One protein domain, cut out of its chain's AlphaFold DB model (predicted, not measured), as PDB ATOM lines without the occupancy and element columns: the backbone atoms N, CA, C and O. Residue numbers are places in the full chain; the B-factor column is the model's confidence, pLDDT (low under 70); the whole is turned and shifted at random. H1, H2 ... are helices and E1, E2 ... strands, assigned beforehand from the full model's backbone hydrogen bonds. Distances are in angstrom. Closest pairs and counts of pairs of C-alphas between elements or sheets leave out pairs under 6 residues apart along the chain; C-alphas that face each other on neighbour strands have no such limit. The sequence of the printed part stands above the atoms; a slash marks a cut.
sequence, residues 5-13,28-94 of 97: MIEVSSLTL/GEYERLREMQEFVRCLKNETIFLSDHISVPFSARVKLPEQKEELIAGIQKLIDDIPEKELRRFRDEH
ATOM      1  N   MET A   5     159.093 160.658 143.528       90.38
ATOM      2  CA  MET A   5     159.704 161.368 142.408       90.38
ATOM      3  C   MET A   5     160.489 160.376 141.563       90.38
ATOM      4  O   MET A   5     161.225 159.556 142.109       90.38
ATOM      5  N   ILE A   6     160.302 160.449 140.250       89.75
ATOM      6  CA  ILE A   6     161.076 159.690 139.272       89.75
ATOM      7  C   ILE A   6     161.663 160.683 138.276       89.75
ATOM      8  O   ILE A   6     160.931 161.484 137.696       89.75
ATOM      9  N   GLU A   7     162.975 160.605 138.093       88.88
ATOM     10  CA  GLU A   7     163.723 161.335 137.076       88.88
ATOM     11  C   GLU A   7     164.164 160.351 135.993       88.88
ATOM     12  O   GLU A   7     164.781 159.322 136.276       88.88
ATOM     13  N   VAL A   8     163.812 160.660 134.753       83.62
ATOM     14  CA  VAL A   8     164.241 159.932 133.569       83.62
ATOM     15  C   VAL A   8     165.436 160.665 132.987       83.62
ATOM     16  O   VAL A   8     165.298 161.733 132.395       83.62
ATOM     17  N   SER A   9     166.605 160.059 133.153       75.56
ATOM     18  CA  SER A   9     167.865 160.576 132.631       75.56
ATOM     19  C   SER A   9     168.205 159.930 131.291       75.56
ATOM     20  O   SER A   9     168.107 160.546 130.233       75.56
ATOM     21  N   SER A  10     168.574 158.653 131.305       70.19
ATOM     22  CA  SER A  10     168.815 157.879 130.093       70.19
ATOM     23  C   SER A  10     169.047 156.407 130.406       70.19
ATOM     24  O   SER A  10     169.584 156.061 131.453       70.19
ATOM     25  N   LEU A  11     168.723 155.547 129.445       72.75
ATOM     26  CA  LEU A  11     169.153 154.148 129.408       72.75
ATOM     27  C   LEU A  11     169.825 153.929 128.054       72.75
ATOM     28  O   LEU A  11     169.198 153.409 127.135       72.75
ATOM     29  N   THR A  12     171.041 154.461 127.926       74.50
ATOM     30  CA  THR A  12     171.839 154.414 126.697       74.50
ATOM     31  C   THR A  12     173.143 153.669 126.943       74.50
ATOM     32  O   THR A  12     173.744 153.786 128.014       74.50
ATOM     33  N   LEU A  13     173.601 152.923 125.943       79.25
ATOM     34  CA  LEU A  13     174.900 152.272 125.955       79.25
ATOM     35  C   LEU A  13     176.019 153.303 125.765       79.25
ATOM     36  O   LEU A  13     176.076 153.991 124.750       79.25
ATOM     37  N   GLY A  28     165.872 149.738 120.389       90.81
ATOM     38  CA  GLY A  28     165.538 150.813 119.454       90.81
ATOM     39  C   GLY A  28     164.892 152.005 120.169       90.81
ATOM     40  O   GLY A  28     164.391 151.882 121.289       90.81
ATOM     41  N   GLU A  29     164.857 153.176 119.531       92.69
ATOM     42  CA  GLU A  29     164.252 154.357 120.167       92.69
ATOM     43  C   GLU A  29     162.735 154.220 120.292       92.69
ATOM     44  O   GLU A  29     162.158 154.644 121.294       92.69
ATOM     45  N   TYR A  30     162.074 153.570 119.330       95.25
ATOM     46  CA  TYR A  30     160.640 153.309 119.443       95.25
ATOM     47  C   TYR A  30     160.311 152.335 120.568       95.25
ATOM     48  O   TYR A  30     159.317 152.526 121.269       95.25
ATOM     49  N   GLU A  31     161.132 151.305 120.754       94.38
ATOM     50  CA  GLU A  31     160.979 150.358 121.856       94.38
ATOM     51  C   GLU A  31     161.115 151.075 123.202       94.38
ATOM     52  O   GLU A  31     160.184 151.030 124.003       94.38
ATOM     53  N   ARG A  32     162.183 151.859 123.392       91.69
ATOM     54  CA  ARG A  32     162.411 152.636 124.621       91.69
ATOM     55  C   ARG A  32     161.259 153.590 124.941       91.69
ATOM     56  O   ARG A  32     160.838 153.694 126.092       91.69
ATOM     57  N   LEU A  33     160.714 154.285 123.938       93.88
ATOM     58  CA  LEU A  33     159.567 155.179 124.135       93.88
ATOM     59  C   LEU A  33     158.288 154.408 124.509       93.88
ATOM     60  O   LEU A  33     157.529 154.863 125.366       93.88
ATOM     61  N   ARG A  34     158.054 153.222 123.933       96.06
ATOM     62  CA  ARG A  34     156.912 152.359 124.300       96.06
ATOM     63  C   ARG A  34     157.052 151.792 125.709       96.06
ATOM     64  O   ARG A  34     156.075 151.777 126.455       96.06
ATOM     65  N   GLU A  35     158.253 151.375 126.092       94.31
ATOM     66  CA  GLU A  35     158.559 150.944 127.459       94.31
ATOM     67  C   GLU A  35     158.349 152.084 128.461       94.31
ATOM     68  O   GLU A  35     157.775 151.867 129.528       94.31
ATOM     69  N   MET A  36     158.715 153.319 128.098       93.12
ATOM     70  CA  MET A  36     158.447 154.507 128.915       93.12
ATOM     71  C   MET A  36     156.946 154.728 129.123       93.12
ATOM     72  O   MET A  36     156.501 154.969 130.246       93.12
ATOM     73  N   GLN A  37     156.141 154.615 128.059       95.94
ATOM     74  CA  GLN A  37     154.685 154.677 128.187       95.94
ATOM     75  C   GLN A  37     154.166 153.574 129.112       95.94
ATOM     76  O   GLN A  37     153.308 153.843 129.949       95.94
ATOM     77  N   GLU A  38     154.682 152.350 128.991       96.81
ATOM     78  CA  GLU A  38     154.240 151.225 129.815       96.81
ATOM     79  C   GLU A  38     154.598 151.406 131.293       96.81
ATOM     80  O   GLU A  38     153.759 151.197 132.175       96.81
ATOM     81  N   PHE A  39     155.801 151.905 131.569       93.88
ATOM     82  CA  PHE A  39     156.218 152.306 132.906       93.88
ATOM     83  C   PHE A  39     155.252 153.341 133.500       93.88
ATOM     84  O   PHE A  39     154.714 153.140 134.592       93.88
ATOM     85  N   VAL A  40     154.946 154.408 132.753       94.81
ATOM     86  CA  VAL A  40     154.004 155.461 133.166       94.81
ATOM     87  C   VAL A  40     152.583 154.916 133.381       94.81
ATOM     88  O   VAL A  40     151.923 155.293 134.356       94.81
ATOM     89  N   ARG A  41     152.100 153.995 132.531       96.06
ATOM     90  CA  ARG A  41     150.799 153.319 132.717       96.06
ATOM     91  C   ARG A  41     150.755 152.573 134.047       96.06
ATOM     92  O   ARG A  41     149.792 152.744 134.804       96.06
ATOM     93  N   CYS A  42     151.816 151.829 134.357       95.31
ATOM     94  CA  CYS A  42     151.941 151.025 135.570       95.31
ATOM     95  C   CYS A  42     152.085 151.848 136.865       95.31
ATOM     96  O   CYS A  42     151.787 151.327 137.944       95.31
ATOM     97  N   LEU A  43     152.478 153.127 136.800       92.38
ATOM     98  CA  LEU A  43     152.573 153.999 137.977       92.38
ATOM     99  C   LEU A  43     151.184 154.359 138.528       92.38
ATOM    100  O   LEU A  43     150.424 155.107 137.915       92.38
ATOM    101  N   LYS A  44     150.847 153.839 139.713       89.88
ATOM    102  CA  LYS A  44     149.549 154.083 140.380       89.88
ATOM    103  C   LYS A  44     149.615 155.097 141.525       89.88
ATOM    104  O   LYS A  44     148.578 155.608 141.934       89.88
ATOM    105  N   ASN A  45     150.813 155.369 142.035       92.31
ATOM    106  CA  ASN A  45     151.029 156.284 143.154       92.31
ATOM    107  C   ASN A  45     151.151 157.732 142.670       92.31
ATOM    108  O   ASN A  45     151.506 157.974 141.515       92.31
ATOM    109  N   GLU A  46     150.909 158.682 143.575       94.62
ATOM    110  CA  GLU A  46     151.227 160.086 143.323       94.62
ATOM    111  C   GLU A  46     152.737 160.262 143.128       94.62
ATOM    112  O   GLU A  46     153.538 160.028 144.042       94.62
ATOM    113  N   THR A  47     153.106 160.686 141.920       94.75
ATOM    114  CA  THR A  47     154.499 160.771 141.482       94.75
ATOM    115  C   THR A  47     154.720 162.046 140.685       94.75
ATOM    116  O   THR A  47     153.948 162.354 139.777       94.75
ATOM    117  N   ILE A  48     155.804 162.761 140.978       95.44
ATOM    118  CA  ILE A  48     156.355 163.763 140.063       95.44
ATOM    119  C   ILE A  48     157.281 163.042 139.084       95.44
ATOM    120  O   ILE A  48     158.277 162.453 139.501       95.44
ATOM    121  N   PHE A  49     156.931 163.068 137.801       94.25
ATOM    122  CA  PHE A  49     157.752 162.538 136.717       94.25
ATOM    123  C   PHE A  49     158.532 163.686 136.078       94.25
ATOM    124  O   PHE A  49     157.935 164.679 135.646       94.25
ATOM    125  N   LEU A  50     159.853 163.544 136.040       93.44
ATOM    126  CA  LEU A  50     160.792 164.501 135.470       93.44
ATOM    127  C   LEU A  50     161.523 163.863 134.292       93.44
ATOM    128  O   LEU A  50     162.005 162.741 134.395       93.44
ATOM    129  N   SER A  51     161.604 164.595 133.191       89.25
ATOM    130  CA  SER A  51     162.465 164.309 132.047       89.25
ATOM    131  C   SER A  51     163.057 165.635 131.602       89.25
ATOM    132  O   SER A  51     162.343 166.490 131.082       89.25
ATOM    133  N   ASP A  52     164.333 165.855 131.862       82.00
ATOM    134  CA  ASP A  52     165.064 167.066 131.475       82.00
ATOM    135  C   ASP A  52     166.472 166.759 130.952       82.00
ATOM    136  O   ASP A  52     167.215 167.663 130.567       82.00
ATOM    137  N   HIS A  53     166.823 165.479 130.884       81.88
ATOM    138  CA  HIS A  53     168.128 165.053 130.438       81.88
ATOM    139  C   HIS A  53     168.262 165.155 128.913       81.88
ATOM    140  O   HIS A  53     167.361 164.796 128.154       81.88
ATOM    141  N   ILE A  54     169.430 165.616 128.461       76.75
ATOM    142  CA  ILE A  54     169.692 166.005 127.065       76.75
ATOM    143  C   ILE A  54     169.534 164.858 126.056       76.75
ATOM    144  O   ILE A  54     169.277 165.085 124.880       76.75
ATOM    145  N   SER A  55     169.648 163.615 126.522       74.94
ATOM    146  CA  SER A  55     169.505 162.413 125.696       74.94
ATOM    147  C   SER A  55     168.063 161.901 125.581       74.94
ATOM    148  O   SER A  55     167.857 160.809 125.049       74.94
ATOM    149  N   VAL A  56     167.076 162.624 126.119       84.12
ATOM    150  CA  VAL A  56     165.651 162.303 125.980       84.12
ATOM    151  C   VAL A  56     165.019 163.291 124.995       84.12
ATOM    152  O   VAL A  56     165.175 164.499 125.165       84.12
ATOM    153  N   PRO A  57     164.274 162.833 123.970       87.06
ATOM    154  CA  PRO A  57     163.741 163.704 122.916       87.06
ATOM    155  C   PRO A  57     162.555 164.580 123.366       87.06
ATOM    156  O   PRO A  57     161.845 165.141 122.533       87.06
ATOM    157  N   PHE A  58     162.302 164.688 124.673       88.44
ATOM    158  CA  PHE A  58     161.260 165.529 125.247       88.44
ATOM    159  C   PHE A  58     161.618 165.979 126.660       88.44
ATOM    160  O   PHE A  58     162.296 165.273 127.411       88.44
ATOM    161  N   SER A  59     161.074 167.135 127.043       90.06
ATOM    162  CA  SER A  59     161.096 167.595 128.424       90.06
ATOM    163  C   SER A  59     159.713 167.478 129.056       90.06
ATOM    164  O   SER A  59     158.707 167.811 128.429       90.06
ATOM    165  N   ALA A  60     159.656 166.995 130.294       91.56
ATOM    166  CA  ALA A  60     158.425 166.850 131.051       91.56
ATOM    167  C   ALA A  60     158.659 167.117 132.541       91.56
ATOM    168  O   ALA A  60     159.614 166.626 133.138       91.56
ATOM    169  N   ARG A  61     157.726 167.842 133.157       94.12
ATOM    170  CA  ARG A  61     157.533 167.886 134.607       94.12
ATOM    171  C   ARG A  61     156.049 167.725 134.869       94.12
ATOM    172  O   ARG A  61     155.302 168.695 134.781       94.12
ATOM    173  N   VAL A  62     155.627 166.496 135.139       95.00
ATOM    174  CA  VAL A  62     154.204 166.155 135.233       95.00
ATOM    175  C   VAL A  62     153.877 165.476 136.551       95.00
ATOM    176  O   VAL A  62     154.691 164.745 137.119       95.00
ATOM    177  N   LYS A  63     152.663 165.714 137.044       95.56
ATOM    178  CA  LYS A  63     152.127 165.052 138.230       95.56
ATOM    179  C   LYS A  63     151.248 163.879 137.808       95.56
ATOM    180  O   LYS A  63     150.237 164.051 137.135       95.56
ATOM    181  N   LEU A  64     151.624 162.672 138.213       94.44
ATOM    182  CA  LEU A  64     150.853 161.454 137.977       94.44
ATOM    183  C   LEU A  64     149.958 161.157 139.192       94.44
ATOM    184  O   LEU A  64     150.400 161.380 140.321       94.44
ATOM    185  N   PRO A  65     148.724 160.653 138.992       94.94
ATOM    186  CA  PRO A  65     148.116 160.279 137.709       94.94
ATOM    187  C   PRO A  65     147.434 161.434 136.946       94.94
ATOM    188  O   PRO A  65     146.972 161.203 135.836       94.94
ATOM    189  N   GLU A  66     147.377 162.645 137.511       96.38
ATOM    190  CA  GLU A  66     146.635 163.804 136.973       96.38
ATOM    191  C   GLU A  66     146.936 164.101 135.494       96.38
ATOM    192  O   GLU A  66     146.019 164.297 134.705       96.38
ATOM    193  N   GLN A  67     148.209 164.048 135.103       96.62
ATOM    194  CA  GLN A  67     148.685 164.345 133.748       96.62
ATOM    195  C   GLN A  67     149.181 163.093 133.004       96.62
ATOM    196  O   GLN A  67     149.971 163.180 132.064       96.62
ATOM    197  N   LYS A  68     148.758 161.897 133.439       96.06
ATOM    198  CA  LYS A  68     149.254 160.622 132.896       96.06
ATOM    199  C   LYS A  68     148.986 160.479 131.400       96.06
ATOM    200  O   LYS A  68     149.905 160.185 130.639       96.06
ATOM    201  N   GLU A  69     147.737 160.672 130.992       97.38
ATOM    202  CA  GLU A  69     147.330 160.471 129.598       97.38
ATOM    203  C   GLU A  69     147.975 161.502 128.666       97.38
ATOM    204  O   GLU A  69     148.357 161.164 127.549       97.38
ATOM    205  N   GLU A  70     148.180 162.733 129.144       96.62
ATOM    206  CA  GLU A  70     148.898 163.776 128.408       96.62
ATOM    207  C   GLU A  70     150.354 163.367 128.137       96.62
ATOM    208  O   GLU A  70     150.816 163.464 127.001       96.62
ATOM    209  N   LEU A  71     151.056 162.831 129.146       96.25
ATOM    210  CA  LEU A  71     152.423 162.328 128.978       96.25
ATOM    211  C   LEU A  71     152.477 161.158 127.983       96.25
ATOM    212  O   LEU A  71     153.324 161.147 127.091       96.25
ATOM    213  N   ILE A  72     151.565 160.187 128.101       97.50
ATOM    214  CA  ILE A  72     151.523 159.020 127.204       97.50
ATOM    215  C   ILE A  72     151.247 159.450 125.760       97.50
ATOM    216  O   ILE A  72     151.925 158.972 124.847       97.50
ATOM    217  N   ALA A  73     150.289 160.355 125.550       97.81
ATOM    218  CA  ALA A  73     149.955 160.889 124.233       97.81
ATOM    219  C   ALA A  73     151.107 161.716 123.642       97.81
ATOM    220  O   ALA A  73     151.399 161.595 122.454       97.81
ATOM    221  N   GLY A  74     151.801 162.505 124.468       96.75
ATOM    222  CA  GLY A  74     153.001 163.237 124.064       96.75
ATOM    223  C   GLY A  74     154.105 162.304 123.568       96.75
ATOM    224  O   GLY A  74     154.645 162.517 122.486       96.75
ATOM    225  N   ILE A  75     154.381 161.221 124.303       96.00
ATOM    226  CA  ILE A  75     155.346 160.197 123.878       96.00
ATOM    227  C   ILE A  75     154.876 159.498 122.592       96.00
ATOM    228  O   ILE A  75     155.686 159.266 121.698       96.00
ATOM    229  N   GLN A  76     153.577 159.203 122.463       98.06
ATOM    230  CA  GLN A  76     153.035 158.567 121.257       98.06
ATOM    231  C   GLN A  76     153.243 159.443 120.023       98.06
ATOM    232  O   GLN A  76     153.678 158.954 118.987       98.06
ATOM    233  N   LYS A  77     153.010 160.748 120.157       97.62
ATOM    234  CA  LYS A  77     153.220 161.703 119.075       97.62
ATOM    235  C   LYS A  77     154.669 161.712 118.579       97.62
ATOM    236  O   LYS A  77     154.890 161.816 117.381       97.62
ATOM    237  N   LEU A  78     155.657 161.557 119.466       95.44
ATOM    238  CA  LEU A  78     157.064 161.439 119.052       95.44
ATOM    239  C   LEU A  78     157.304 160.182 118.211       95.44
ATOM    240  O   LEU A  78     158.021 160.247 117.218       95.44
ATOM    241  N   ILE A  79     156.703 159.056 118.605       96.75
ATOM    242  CA  ILE A  79     156.790 157.790 117.864       96.75
ATOM    243  C   ILE A  79     156.148 157.937 116.477       96.75
ATOM    244  O   ILE A  79     156.701 157.441 115.497       96.75
ATOM    245  N   ASP A  80     155.004 158.616 116.396       98.00
ATOM    246  CA  ASP A  80     154.224 158.754 115.163       98.00
ATOM    247  C   ASP A  80     154.832 159.780 114.186       98.00
ATOM    248  O   ASP A  80     154.847 159.547 112.976       98.00
ATOM    249  N   ASP A  81     155.354 160.900 114.700       97.75
ATOM    250  CA  ASP A  81     155.802 162.037 113.885       97.75
ATOM    251  C   ASP A  81     157.297 161.976 113.521       97.75
ATOM    252  O   ASP A  81     157.714 162.566 112.520       97.75
ATOM    253  N   ILE A  82     158.130 161.299 114.324       97.12
ATOM    254  CA  ILE A  82     159.590 161.319 114.169       97.12
ATOM    255  C   ILE A  82     160.091 159.939 113.721       97.12
ATOM    256  O   ILE A  82     159.918 158.953 114.442       97.12
ATOM    257  N   PRO A  83     160.768 159.829 112.561       97.12
ATOM    258  CA  PRO A  83     161.377 158.573 112.132       97.12
ATOM    259  C   PRO A  83     162.421 158.068 113.139       97.12
ATOM    260  O   PRO A  83     163.249 158.842 113.616       97.12
ATOM    261  N   GLU A  84     162.468 156.759 113.386       95.56
ATOM    262  CA  GLU A  84     163.373 156.155 114.381       95.56
ATOM    263  C   GLU A  84     164.848 156.516 114.170       95.56
ATOM    264  O   GLU A  84     165.576 156.794 115.121       95.56
ATOM    265  N   LYS A  85     165.287 156.597 112.909       95.75
ATOM    266  CA  LYS A  85     166.649 157.024 112.554       95.75
ATOM    267  C   LYS A  85     166.983 158.444 113.036       95.75
ATOM    268  O   LYS A  85     168.135 158.726 113.341       95.75
ATOM    269  N   GLU A  86     165.993 159.334 113.087       95.12
ATOM    270  CA  GLU A  86     166.161 160.721 113.524       95.12
ATOM    271  C   GLU A  86     166.219 160.790 115.052       95.12
ATOM    272  O   GLU A  86     167.042 161.522 115.588       95.12
ATOM    273  N   LEU A  87     165.423 159.967 115.749       92.81
ATOM    274  CA  LEU A  87     165.522 159.796 117.203       92.81
ATOM    275  C   LEU A  87     166.891 159.224 117.603       92.81
ATOM    276  O   LEU A  87     167.528 159.731 118.526       92.81
ATOM    277  N   ARG A  88     167.382 158.212 116.871       90.75
ATOM    278  CA  ARG A  88     168.726 157.656 117.085       90.75
ATOM    279  C   ARG A  88     169.790 158.730 116.862       90.75
ATOM    280  O   ARG A  88     170.629 158.915 117.734       90.75
ATOM    281  N   ARG A  89     169.702 159.491 115.765       91.62
ATOM    282  CA  ARG A  89     170.644 160.584 115.491       91.62
ATOM    283  C   ARG A  89     170.623 161.658 116.581       91.62
ATOM    284  O   ARG A  89     171.689 162.055 117.031       91.62
ATOM    285  N   PHE A  90     169.441 162.081 117.038       89.44
ATOM    286  CA  PHE A  90     169.307 163.037 118.142       89.44
ATOM    287  C   PHE A  90     170.092 162.572 119.370       89.44
ATOM    288  O   PHE A  90     170.813 163.353 119.982       89.44
ATOM    289  N   ARG A  91     169.994 161.289 119.714       85.62
ATOM    290  CA  ARG A  91     170.697 160.722 120.862       85.62
ATOM    291  C   ARG A  91     172.213 160.667 120.666       85.62
ATOM    292  O   ARG A  91     172.948 160.986 121.596       85.62
ATOM    293  N   ASP A  92     172.668 160.293 119.475       85.75
ATOM    294  CA  ASP A  92     174.096 160.207 119.152       85.75
ATOM    295  C   ASP A  92     174.760 161.601 119.117       85.75
ATOM    296  O   ASP A  92     175.941 161.737 119.432       85.75
ATOM    297  N   GLU A  93     173.997 162.651 118.788       86.81
ATOM    298  CA  GLU A  93     174.425 164.061 118.839       86.81
ATOM    299  C   GLU A  93     174.442 164.642 120.267       86.81
ATOM    300  O   GLU A  93     175.113 165.645 120.514       86.81
ATOM    301  N   HIS A  94     173.759 163.997 121.219       81.88
ATOM    302  CA  HIS A  94     173.691 164.399 122.627       81.88
ATOM    303  C   HIS A  94     174.153 163.266 123.568       81.88
ATOM    304  O   HIS A  94     173.375 162.799 124.413       81.88
TER     305      HIS A  94
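Overview. This is residues 5 to 13 and 28 to 94 of the 97 residues of an uncharacterized protein of Sutterella sp (UniProt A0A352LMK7). Two long helices, H1 and H2, lie side by side and run opposite ways, and a small three-stranded sheet is grazed by one part of each. The third helix, H3, makes a corner at the end where H1 begins and H2 ends, about perpendicular to H1, and is not on the sheet and apart from its three strands. The 76 printed residues hold three named helices and three named strands, in the order E1 H1 E2 E3 H2 H3, of mixed class; the sheet, order E1 E2 E3, is mixed. The whole is compact, with a radius of gyration of the C-alphas of 12.1 A, yet elongated, spanning 34 by 21 by 17 A.

Arrangement. E1, residues 5 to 8, is an edge strand parallel to the inner strand E2, residues 47 to 51; N 6 and O 48 are 2.9 A apart, within hydrogen-bond range. E2 and E3, residues 60 to 64, form an antiparallel hairpin, with N 51 and O 60 at 2.8 A. H1, residues 29 to 42, is only just on the sheet, with 5 pairs of C-alphas within 10 A, and only grazes it with residues 36 to 41. H2, residues 68 to 81, only grazes it with residues 68 to 74. H1 and H2 touch, closest at the C-alphas of Gln 37 and Ile 72, 5.5 A apart, at a shallow tilt of 14 degrees, opposite ways. H3, residues 84 to 93, touches H1 at residues 29 to 30 alone, about perpendicular at 86 degrees; the closest C-alphas, of Glu 29 and Glu 84, are 6.1 A apart. H2 and H3 meet only through their link. In H1, H2 and H3 every O i to N i+4 pair is within hydrogen-bond range.

Along the chain. E1 begins at C-alpha 5, (159.704, 161.368, 142.408). H1 measures 20.0 A, H2 20.2 A, H3 14.3 A and E2 12.8 A. H3 ends at C-alpha 93, (174.425, 164.061, 118.839).

Size, cuts and confidence. The C-alphas of Asn 45 and Glu 93 are farthest apart, 34.6 A. Residues 14 to 27 are not printed; C-alphas 13 and 28 are 11.5 A apart across this cut. Of the links printed whole, none is long. Mean pLDDT of the printed part is 91.4, and no printed residue is under 70.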